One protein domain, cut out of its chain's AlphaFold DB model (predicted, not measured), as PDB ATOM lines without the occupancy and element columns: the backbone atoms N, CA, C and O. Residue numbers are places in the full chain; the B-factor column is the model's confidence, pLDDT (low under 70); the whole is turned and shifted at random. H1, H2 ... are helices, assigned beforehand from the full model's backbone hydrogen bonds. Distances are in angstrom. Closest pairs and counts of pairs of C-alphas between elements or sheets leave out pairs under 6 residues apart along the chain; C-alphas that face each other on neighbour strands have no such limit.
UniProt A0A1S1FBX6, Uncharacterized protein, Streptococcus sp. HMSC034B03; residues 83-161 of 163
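Overview. This is residues 83 to 161 of the 163 residues of an uncharacterized protein of Streptococcus sp. HMSC034B03 (UniProt A0A1S1FBX6). Three long helices, H1, H2 and H4, run roughly along one another with their centres in a triangle, while H5 packs slantwise on them toward the end where H1 begins. The short H3 sits at the other end, by the beginning of H4. The printed part has 79 residues with five named helices, H1 to H5 in order, and no named strand; the class is all helix. It is compact, with a radius of gyration of the C-alphas of 11.7 A and spans of 31 by 24 by 18 A.

Arrangement. Start at H1, residues 84 to 98. H2, residues 103 to 119, is close to H1 but not clearly touching: the closest C-alphas, of Ser 98 and Gln 106, are 6.0 A apart. Next come H3, residues 126 to 131, and H4, residues 133 to 149; H3 touches no helix but is near H4, closest at C-alphas 129 and 136, 5.3 A. H4 touches H1 at a shallow tilt of 30 degrees, opposite ways, closest at C-alphas 87 and 142, 6.3 A. H5, residues 151 to 161, touches H1 at a steep tilt of 52 degrees, closest at C-alphas 88 and 157, 6.4 A. H4 touches H5 with residues 142 to 146 alone, closest at C-alphas 146 and 154, 5.4 A. In H1, H2, H4 and H5 every O i to N i+4 pair is within hydrogen-bond range; in H3, 1 of 2.

Along the chain. Find C-alpha 84 at (2.781, -3.572, 6.015); from there H1 runs 21.1 A. H2 spans 24.1 A, H3 8.8 A and H4 24.4 A. H5 spans 15.4 A and ends at C-alpha 161, (14.268, -6.914, 6.005).

Size, cuts and confidence. The two C-alphas farthest apart, of Lys 102 and Asp 148, are 32.6 A apart. The printed part has no cut, no link is long, and no printed residue has a pLDDT under 70.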
ATOM      1  N   THR A  83       0.386   0.028   3.623       83.31
ATOM      2  CA  THR A  83       0.233  -1.313   4.201       83.31
ATOM      3  C   THR A  83       1.578  -1.834   4.713       83.31
ATOM      4  O   THR A  83       2.631  -1.338   4.310       83.31
ATOM      5  N   ASP A  84       1.571  -2.881   5.542       83.38
ATOM      6  CA  ASP A  84       2.781  -3.572   6.015       83.38
ATOM      7  C   ASP A  84       3.702  -3.965   4.846       83.38
ATOM      8  O   ASP A  84       4.916  -3.775   4.898       83.38
ATOM      9  N   THR A  85       3.105  -4.442   3.746       85.69
ATOM     10  CA  THR A  85       3.833  -4.862   2.536       85.69
ATOM     11  C   THR A  85       4.482  -3.672   1.823       85.69
ATOM     12  O   THR A  85       5.535  -3.812   1.201       85.69
ATOM     13  N   ASP A  86       3.873  -2.487   1.891       86.50
ATOM     14  CA  ASP A  86       4.441  -1.282   1.282       86.50
ATOM     15  C   ASP A  86       5.639  -0.777   2.087       86.50
ATOM     16  O   ASP A  86       6.651  -0.393   1.501       86.50
ATOM     17  N   ILE A  87       5.566  -0.843   3.421       89.81
ATOM     18  CA  ILE A  87       6.696  -0.515   4.298       89.81
ATOM     19  C   ILE A  87       7.850  -1.501   4.109       89.81
ATOM     20  O   ILE A  87       8.997  -1.065   4.003       89.81
ATOM     21  N   GLU A  88       7.568  -2.801   3.984       90.06
ATOM     22  CA  GLU A  88       8.574  -3.812   3.627       90.06
ATOM     23  C   GLU A  88       9.304  -3.448   2.333       90.06
ATOM     24  O   GLU A  88      10.530  -3.351   2.326       90.06
ATOM     25  N   LYS A  89       8.564  -3.154   1.257       89.44
ATOM     26  CA  LYS A  89       9.156  -2.761  -0.031       89.44
ATOM     27  C   LYS A  89       9.974  -1.478   0.065       89.44
ATOM     28  O   LYS A  89      11.016  -1.362  -0.576       89.44
ATOM     29  N   ILE A  90       9.518  -0.491   0.838       91.50
ATOM     30  CA  ILE A  90      10.282   0.743   1.058       91.50
ATOM     31  C   ILE A  90      11.613   0.417   1.746       91.50
ATOM     32  O   ILE A  90      12.654   0.903   1.309       91.50
ATOM     33  N   LEU A  91      11.604  -0.432   2.773       92.19
ATOM     34  CA  LEU A  91      12.813  -0.857   3.480       92.19
ATOM     35  C   LEU A  91      13.748  -1.688   2.584       92.19
ATOM     36  O   LEU A  91      14.961  -1.481   2.621       92.19
ATOM     37  N   GLU A  92      13.211  -2.559   1.728       91.50
ATOM     38  CA  GLU A  92      13.988  -3.286   0.714       91.50
ATOM     39  C   GLU A  92      14.652  -2.327  -0.283       91.50
ATOM     40  O   GLU A  92      15.848  -2.444  -0.556       91.50
ATOM     41  N   ASN A  93      13.917  -1.321  -0.761       90.12
ATOM     42  CA  ASN A  93      14.458  -0.288  -1.643       90.12
ATOM     43  C   ASN A  93      15.551   0.537  -0.951       90.12
ATOM     44  O   ASN A  93      16.553   0.873  -1.579       90.12
ATOM     45  N   ILE A  94      15.406   0.838   0.345       92.00
ATOM     46  CA  ILE A  94      16.462   1.485   1.140       92.00
ATOM     47  C   ILE A  94      17.699   0.579   1.217       92.00
ATOM     48  O   ILE A  94      18.820   1.061   1.040       92.00
ATOM     49  N   LYS A  95      17.517  -0.729   1.440       90.31
ATOM     50  CA  LYS A  95      18.604  -1.721   1.481       90.31
ATOM     51  C   LYS A  95      19.326  -1.852   0.139       90.31
ATOM     52  O   LYS A  95      20.534  -2.068   0.113       90.31
ATOM     53  N   GLU A  96      18.618  -1.737  -0.977       91.25
ATOM     54  CA  GLU A  96      19.241  -1.728  -2.300       91.25
ATOM     55  C   GLU A  96      19.956  -0.400  -2.573       91.25
ATOM     56  O   GLU A  96      21.113  -0.397  -3.002       91.25
ATOM     57  N   TYR A  97      19.313   0.725  -2.251       88.75
ATOM     58  CA  TYR A  97      19.877   2.061  -2.419       88.75
ATOM     59  C   TYR A  97      21.150   2.262  -1.594       88.75
ATOM     60  O   TYR A  97      22.097   2.888  -2.075       88.75
ATOM     61  N   SER A  98      21.225   1.681  -0.393       89.44
ATOM     62  CA  SER A  98      22.404   1.777   0.472       89.44
ATOM     63  C   SER A  98      23.679   1.261  -0.198       89.44
ATOM     64  O   SER A  98      24.751   1.810   0.038       89.44
ATOM     65  N   ARG A  99      23.577   0.297  -1.124       90.12
ATOM     66  CA  ARG A  99      24.720  -0.219  -1.902       90.12
ATOM     67  C   ARG A  99      25.354   0.827  -2.816       90.12
ATOM     68  O   ARG A  99      26.481   0.645  -3.263       90.12
ATOM     69  N   THR A 100      24.618   1.892  -3.129       90.75
ATOM     70  CA  THR A 100      25.088   3.009  -3.961       90.75
ATOM     71  C   THR A 100      25.687   4.151  -3.138       90.75
ATOM     72  O   THR A 100      26.312   5.048  -3.706       90.75
ATOM     73  N   LEU A 101      25.517   4.119  -1.811       89.94
ATOM     74  CA  LEU A 101      26.038   5.119  -0.882       89.94
ATOM     75  C   LEU A 101      27.507   4.858  -0.546       89.94
ATOM     76  O   LEU A 101      27.975   3.720  -0.581       89.94
ATOM     77  N   LYS A 102      28.224   5.920  -0.166       92.19
ATOM     78  CA  LYS A 102      29.588   5.814   0.378       92.19
ATOM     79  C   LYS A 102      29.562   5.251   1.800       92.19
ATOM     80  O   LYS A 102      28.561   5.396   2.490       92.19
ATOM     81  N   ASP A 103      30.676   4.703   2.278       89.62
ATOM     82  CA  ASP A 103      30.774   4.074   3.610       89.62
ATOM     83  C   ASP A 103      30.316   4.993   4.763       89.62
ATOM     84  O   ASP A 103      29.604   4.568   5.675       89.62
ATOM     85  N   GLU A 104      30.666   6.281   4.700       89.75
ATOM     86  CA  GLU A 104      30.237   7.304   5.666       89.75
ATOM     87  C   GLU A 104      28.707   7.493   5.656       89.75
ATOM     88  O   GLU A 104      28.072   7.569   6.704       89.75
ATOM     89  N   GLU A 105      28.103   7.506   4.466       90.56
ATOM     90  CA  GLU A 105      26.657   7.660   4.257       90.56
ATOM     91  C   GLU A 105      25.891   6.376   4.617       90.56
ATOM     92  O   GLU A 105      24.775   6.443   5.130       90.56
ATOM     93  N   GLN A 106      26.490   5.201   4.412       89.19
ATOM     94  CA  GLN A 106      25.935   3.928   4.876       89.19
ATOM     95  C   GLN A 106      25.913   3.855   6.406       89.19
ATOM     96  O   GLN A 106      24.923   3.407   6.984       89.19
ATOM     97  N   THR A 107      26.973   4.326   7.066       89.81
ATOM     98  CA  THR A 107      27.043   4.377   8.536       89.81
ATOM     99  C   THR A 107      25.968   5.305   9.105       89.81
ATOM    100  O   THR A 107      25.284   4.956  10.069       89.81
ATOM    101  N   GLU A 108      25.760   6.454   8.463       91.25
ATOM    102  CA  GLU A 108      24.679   7.378   8.805       91.25
ATOM    103  C   GLU A 108      23.297   6.723   8.627       91.25
ATOM    104  O   GLU A 108      22.453   6.794   9.518       91.25
ATOM    105  N   LEU A 109      23.077   6.017   7.511       91.25
ATOM    106  CA  LEU A 109      21.826   5.304   7.236       91.25
ATOM    107  C   LEU A 109      21.501   4.250   8.301       91.25
ATOM    108  O   LEU A 109      20.361   4.161   8.754       91.25
ATOM    109  N   VAL A 110      22.500   3.469   8.714       90.31
ATOM    110  CA  VAL A 110      22.356   2.481   9.793       90.31
ATOM    111  C   VAL A 110      22.019   3.167  11.116       90.31
ATOM    112  O   VAL A 110      21.164   2.677  11.854       90.31
ATOM    113  N   THR A 111      22.633   4.317  11.393       91.06
ATOM    114  CA  THR A 111      22.344   5.108  12.597       91.06
ATOM    115  C   THR A 111      20.883   5.558  12.609       91.06
ATOM    116  O   THR A 111      20.182   5.300  13.584       91.06
ATOM    117  N   MET A 112      20.375   6.099  11.498       90.62
ATOM    118  CA  MET A 112      18.964   6.495  11.379       90.62
ATOM    119  C   MET A 112      17.992   5.318  11.535       90.62
ATOM    120  O   MET A 112      16.965   5.449  12.199       90.62
ATOM    121  N   LEU A 113      18.301   4.153  10.955       89.69
ATOM    122  CA  LEU A 113      17.480   2.948  11.138       89.69
ATOM    123  C   LEU A 113      17.436   2.519  12.611       89.69
ATOM    124  O   LEU A 113      16.370   2.167  13.116       89.69
ATOM    125  N   HIS A 114      18.567   2.604  13.311       88.44
ATOM    126  CA  HIS A 114      18.635   2.303  14.736       88.44
ATOM    127  C   HIS A 114      17.844   3.311  15.585       88.44
ATOM    128  O   HIS A 114      17.110   2.914  16.491       88.44
ATOM    129  N   GLU A 115      17.929   4.607  15.276       89.06
ATOM    130  CA  GLU A 115      17.158   5.645  15.969       89.06
ATOM    131  C   GLU A 115      15.647   5.422  15.862       89.06
ATOM    132  O   GLU A 115      14.932   5.588  16.854       89.06
ATOM    133  N   ILE A 116      15.160   4.967  14.706       88.62
ATOM    134  CA  ILE A 116      13.744   4.616  14.519       88.62
ATOM    135  C   ILE A 116      13.355   3.438  15.390       88.62
ATOM    136  O   ILE A 116      12.318   3.491  16.044       88.62
ATOM    137  N   GLN A 117      14.180   2.392  15.427       84.38
ATOM    138  CA  GLN A 117      13.898   1.224  16.258       84.38
ATOM    139  C   GLN A 117      13.860   1.578  17.751       84.38
ATOM    140  O   GLN A 117      13.059   1.020  18.494       84.38
ATOM    141  N   MET A 118      14.703   2.515  18.192       83.81
ATOM    142  CA  MET A 118      14.833   2.883  19.607       83.81
ATOM    143  C   MET A 118      13.842   3.957  20.063       83.81
ATOM    144  O   MET A 118      13.360   3.918  21.194       83.81
ATOM    145  N   SER A 119      13.583   4.955  19.219       82.62
ATOM    146  CA  SER A 119      12.865   6.181  19.594       82.62
ATOM    147  C   SER A 119      11.634   6.468  18.736       82.62
ATOM    148  O   SER A 119      10.846   7.356  19.075       82.62
ATOM    149  N   GLY A 120      11.457   5.742  17.627       79.31
ATOM    150  CA  GLY A 120      10.392   5.990  16.658       79.31
ATOM    151  C   GLY A 120      10.538   7.314  15.905       79.31
ATOM    152  O   GLY A 120       9.566   7.795  15.327       79.31
ATOM    153  N   LYS A 121      11.719   7.939  15.949       81.31
ATOM    154  CA  LYS A 121      12.013   9.234  15.330       81.31
ATOM    155  C   LYS A 121      13.405   9.222  14.710       81.31
ATOM    156  O   LYS A 121      14.258   8.443  15.114       81.31
ATOM    157  N   VAL A 122      13.603  10.118  13.749       83.44
ATOM    158  CA  VAL A 122      14.907  10.437  13.160       83.44
ATOM    159  C   VAL A 122      15.099  11.935  13.302       83.44
ATOM    160  O   VAL A 122      14.326  12.709  12.732       83.44
ATOM    161  N   GLU A 123      16.092  12.359  14.076       81.12
ATOM    162  CA  GLU A 123      16.343  13.778  14.347       81.12
ATOM    163  C   GLU A 123      17.789  14.141  13.990       81.12
ATOM    164  O   GLU A 123      18.690  13.329  14.085       81.12
ATOM    165  N   ASN A 124      18.036  15.390  13.586       83.31
ATOM    166  CA  ASN A 124      19.385  15.927  13.325       83.31
ATOM    167  C   ASN A 124      20.150  15.388  12.094       83.31
ATOM    168  O   ASN A 124      21.328  15.698  11.937       83.31
ATOM    169  N   HIS A 125      19.480  14.729  11.144       88.38
ATOM    170  CA  HIS A 125      20.092  14.221   9.901       88.38
ATOM    171  C   HIS A 125      19.832  15.087   8.643       88.38
ATOM    172  O   HIS A 125      19.893  14.598   7.514       88.38
ATOM    173  N   MET A 126      19.548  16.391   8.794       84.75
ATOM    174  CA  MET A 126      19.171  17.275   7.665       84.75
ATOM    175  C   MET A 126      20.194  17.281   6.520       84.75
ATOM    176  O   MET A 126      19.806  17.207   5.361       84.75
ATOM    177  N   ILE A 127      21.496  17.305   6.826       88.88
ATOM    178  CA  ILE A 127      22.557  17.337   5.802       88.88
ATOM    179  C   ILE A 127      22.541  16.063   4.944       88.88
ATOM    180  O   ILE A 127      22.806  16.116   3.742       88.88
ATOM    181  N   PHE A 128      22.235  14.915   5.552       91.06
ATOM    182  CA  PHE A 128      22.091  13.654   4.836       91.06
ATOM    183  C   PHE A 128      20.839  13.671   3.950       91.06
ATOM    184  O   PHE A 128      20.903  13.325   2.770       91.06
ATOM    185  N   PHE A 129      19.711  14.143   4.481       90.06
ATOM    186  CA  PHE A 129      18.455  14.230   3.735       90.06
ATOM    187  C   PHE A 129      18.474  15.243   2.592       90.06
ATOM    188  O   PHE A 129      17.868  14.982   1.555       90.06
ATOM    189  N   ASP A 130      19.227  16.334   2.716       89.06
ATOM    190  CA  ASP A 130      19.424  17.294   1.626       89.06
ATOM    191  C   ASP A 130      20.136  16.650   0.423       89.06
ATOM    192  O   ASP A 130      19.858  16.989  -0.730       89.06
ATOM    193  N   LYS A 131      21.033  15.686   0.672       89.25
ATOM    194  CA  LYS A 131      21.701  14.903  -0.382       89.25
ATOM    195  C   LYS A 131      20.826  13.770  -0.916       89.25
ATOM    196  O   LYS A 131      20.898  13.452  -2.102       89.25
ATOM    197  N   HIS A 132      20.003  13.175  -0.053       89.44
ATOM    198  CA  HIS A 132      19.165  12.017  -0.364       89.44
ATOM    199  C   HIS A 132      17.683  12.290  -0.054       89.44
ATOM    200  O   HIS A 132      17.103  11.659   0.835       89.44
ATOM    201  N   PRO A 133      17.015  13.183  -0.811       85.81
ATOM    202  CA  PRO A 133      15.633  13.581  -0.528       85.81
ATOM    203  C   PRO A 133      14.635  12.419  -0.636       85.81
ATOM    204  O   PRO A 133      13.610  12.407   0.042       85.81
ATOM    205  N   ILE A 134      14.941  11.404  -1.452       86.12
ATOM    206  CA  ILE A 134      14.131  10.180  -1.554       86.12
ATOM    207  C   ILE A 134      14.146   9.403  -0.233       86.12
ATOM    208  O   ILE A 134      13.099   8.925   0.201       86.12
ATOM    209  N   LEU A 135      15.300   9.327   0.439       89.38
ATOM    210  CA  LEU A 135      15.396   8.687   1.749       89.38
ATOM    211  C   LEU A 135      14.621   9.478   2.801       89.38
ATOM    212  O   LEU A 135      13.921   8.872   3.600       89.38
ATOM    213  N   ALA A 136      14.656  10.811   2.755       86.88
ATOM    214  CA  ALA A 136      13.863  11.647   3.659       86.88
ATOM    215  C   ALA A 136      12.358  11.332   3.565       86.88
ATOM    216  O   ALA A 136      11.686  11.158   4.582       86.88
ATOM    217  N   MET A 137      11.836  11.199   2.340       84.81
ATOM    218  CA  MET A 137      10.440  10.814   2.114       84.81
ATOM    219  C   MET A 137      10.146   9.395   2.611       84.81
ATOM    220  O   MET A 137       9.135   9.179   3.278       84.81
ATOM    221  N   ALA A 138      11.037   8.443   2.326       87.31
ATOM    222  CA  ALA A 138      10.892   7.059   2.762       87.31
ATOM    223  C   ALA A 138      10.861   6.943   4.295       87.31
ATOM    224  O   ALA A 138       9.966   6.313   4.851       87.31
ATOM    225  N   PHE A 139      11.779   7.620   4.987       89.75
ATOM    226  CA  PHE A 139      11.822   7.649   6.446       89.75
ATOM    227  C   PHE A 139      10.599   8.328   7.056       89.75
ATOM    228  O   PHE A 139      10.062   7.830   8.044       89.75
ATOM    229  N   SER A 140      10.099   9.407   6.446       84.94
ATOM    230  CA  SER A 140       8.839  10.012   6.877       84.94
ATOM    231  C   SER A 140       7.675   9.026   6.766       84.94
ATOM    232  O   SER A 140       6.885   8.936   7.699       84.94
ATOM    233  N   ALA A 141       7.571   8.272   5.668       85.88
ATOM    234  CA  ALA A 141       6.524   7.267   5.485       85.88
ATOM    235  C   ALA A 141       6.613   6.143   6.529       85.88
ATOM    236  O   ALA A 141       5.607   5.789   7.141       85.88
ATOM    237  N   ILE A 142       7.826   5.638   6.772       88.38
ATOM    238  CA  ILE A 142       8.112   4.601   7.769       88.38
ATOM    239  C   ILE A 142       7.707   5.060   9.175       88.38
ATOM    240  O   ILE A 142       6.987   4.350   9.875       88.38
ATOM    241  N   VAL A 143       8.139   6.258   9.581       87.94
ATOM    242  CA  VAL A 143       7.831   6.818  10.906       87.94
ATOM    243  C   VAL A 143       6.332   7.059  11.060       87.94
ATOM    244  O   VAL A 143       5.760   6.667  12.073       87.94
ATOM    245  N   THR A 144       5.672   7.656  10.061       85.12
ATOM    246  CA  THR A 144       4.216   7.868  10.089       85.12
ATOM    247  C   THR A 144       3.466   6.546  10.227       85.12
ATOM    248  O   THR A 144       2.608   6.423  11.095       85.12
ATOM    249  N   TRP A 145       3.836   5.527   9.450       86.81
ATOM    250  CA  TRP A 145       3.209   4.213   9.554       86.81
ATOM    251  C   TRP A 145       3.425   3.564  10.927       86.81
ATOM    252  O   TRP A 145       2.487   2.989  11.478       86.81
ATOM    253  N   GLY A 146       4.625   3.689  11.508       84.75
ATOM    254  CA  GLY A 146       4.928   3.187  12.851       84.75
ATOM    255  C   GLY A 146       4.148   3.900  13.960       84.75
ATOM    256  O   GLY A 146       3.766   3.269  14.943       84.75
ATOM    257  N   ILE A 147       3.857   5.196  13.801       83.19
ATOM    258  CA  ILE A 147       2.976   5.941  14.715       83.19
ATOM    259  C   ILE A 147       1.546   5.389  14.651       83.19
ATOM    260  O   ILE A 147       0.918   5.214  15.694       83.19
ATOM    261  N   ASP A 148       1.056   5.079  13.449       82.19
ATOM    262  CA  ASP A 148      -0.324   4.634  13.232       82.19
ATOM    263  C   ASP A 148      -0.552   3.152  13.599       82.19
ATOM    264  O   ASP A 148      -1.616   2.800  14.108       82.19
ATOM    265  N   ASN A 149       0.441   2.279  13.373       81.75
ATOM    266  CA  ASN A 149       0.320   0.816  13.512       81.75
ATOM    267  C   ASN A 149       1.129   0.225  14.683       81.75
ATOM    268  O   ASN A 149       1.076  -0.983  14.940       81.75
ATOM    269  N   GLY A 150       1.862   1.071  15.409       83.81
ATOM    270  CA  GLY A 150       2.691   0.701  16.553       83.81
ATOM    271  C   GLY A 150       4.159   0.462  16.191       83.81
ATOM    272  O   GLY A 150       4.490  -0.216  15.216       83.81
ATOM    273  N   MET A 151       5.058   0.983  17.033       86.06
ATOM    274  CA  MET A 151       6.506   0.866  16.829       86.06
ATOM    275  C   MET A 151       7.002  -0.580  16.925       86.06
ATOM    276  O   MET A 151       7.898  -0.951  16.177       86.06
ATOM    277  N   ASP A 152       6.380  -1.425  17.754       84.69
ATOM    278  CA  ASP A 152       6.723  -2.852  17.841       84.69
ATOM    279  C   ASP A 152       6.512  -3.572  16.495       84.69
ATOM    280  O   ASP A 152       7.335  -4.386  16.071       84.69
ATOM    281  N   SER A 153       5.431  -3.230  15.783       86.19
ATOM    282  CA  SER A 153       5.148  -3.744  14.438       86.19
ATOM    283  C   SER A 153       6.216  -3.285  13.449       86.19
ATOM    284  O   SER A 153       6.713  -4.083  12.656       86.19
ATOM    285  N   LEU A 154       6.617  -2.013  13.526       86.62
ATOM    286  CA  LEU A 154       7.651  -1.457  12.659       86.62
ATOM    287  C   LEU A 154       9.019  -2.105  12.901       86.62
ATOM    288  O   LEU A 154       9.696  -2.473  11.942       86.62
ATOM    289  N   VAL A 155       9.411  -2.292  14.161       86.38
ATOM    290  CA  VAL A 155      10.667  -2.963  14.528       86.38
ATOM    291  C   VAL A 155      10.705  -4.380  13.957       86.38
ATOM    292  O   VAL A 155      11.708  -4.748  13.348       86.38
ATOM    293  N   ASN A 156       9.605  -5.136  14.054       86.44
ATOM    294  CA  ASN A 156       9.508  -6.475  13.462       86.44
ATOM    295  C   ASN A 156       9.714  -6.465  11.940       86.44
ATOM    296  O   ASN A 156      10.400  -7.339  11.404       86.44
ATOM    297  N   ILE A 157       9.143  -5.483  11.233       86.69
ATOM    298  CA  ILE A 157       9.335  -5.345   9.785       86.69
ATOM    299  C   ILE A 157      10.803  -5.027   9.465       86.69
ATOM    300  O   ILE A 157      11.384  -5.668   8.590       86.69
ATOM    301  N   ILE A 158      11.414  -4.074  10.178       86.25
ATOM    302  CA  ILE A 158      12.820  -3.695   9.970       86.25
ATOM    303  C   ILE A 158      13.735  -4.904  10.194       86.25
ATOM    304  O   ILE A 158      14.561  -5.191   9.327       86.25
ATOM    305  N   SER A 159      13.558  -5.641  11.297       84.50
ATOM    306  CA  SER A 159      14.332  -6.859  11.571       84.50
ATOM    307  C   SER A 159      14.191  -7.875  10.443       84.50
ATOM    308  O   SER A 159      15.192  -8.349   9.934       84.50
ATOM    309  N   ARG A 160      12.978  -8.138   9.944       85.75
ATOM    310  CA  ARG A 160      12.774  -9.083   8.831       85.75
ATOM    311  C   ARG A 160      13.480  -8.685   7.528       85.75
ATOM    312  O   ARG A 160      13.834  -9.565   6.748       85.75
ATOM    313  N   VAL A 161      13.633  -7.390   7.248       85.62
ATOM    314  CA  VAL A 161      14.268  -6.914   6.005       85.62
ATOM    315  C   VAL A 161      15.795  -6.839   6.133       85.62
ATOM    316  O   VAL A 161      16.509  -7.054   5.144       85.62
TER     317      VAL A 161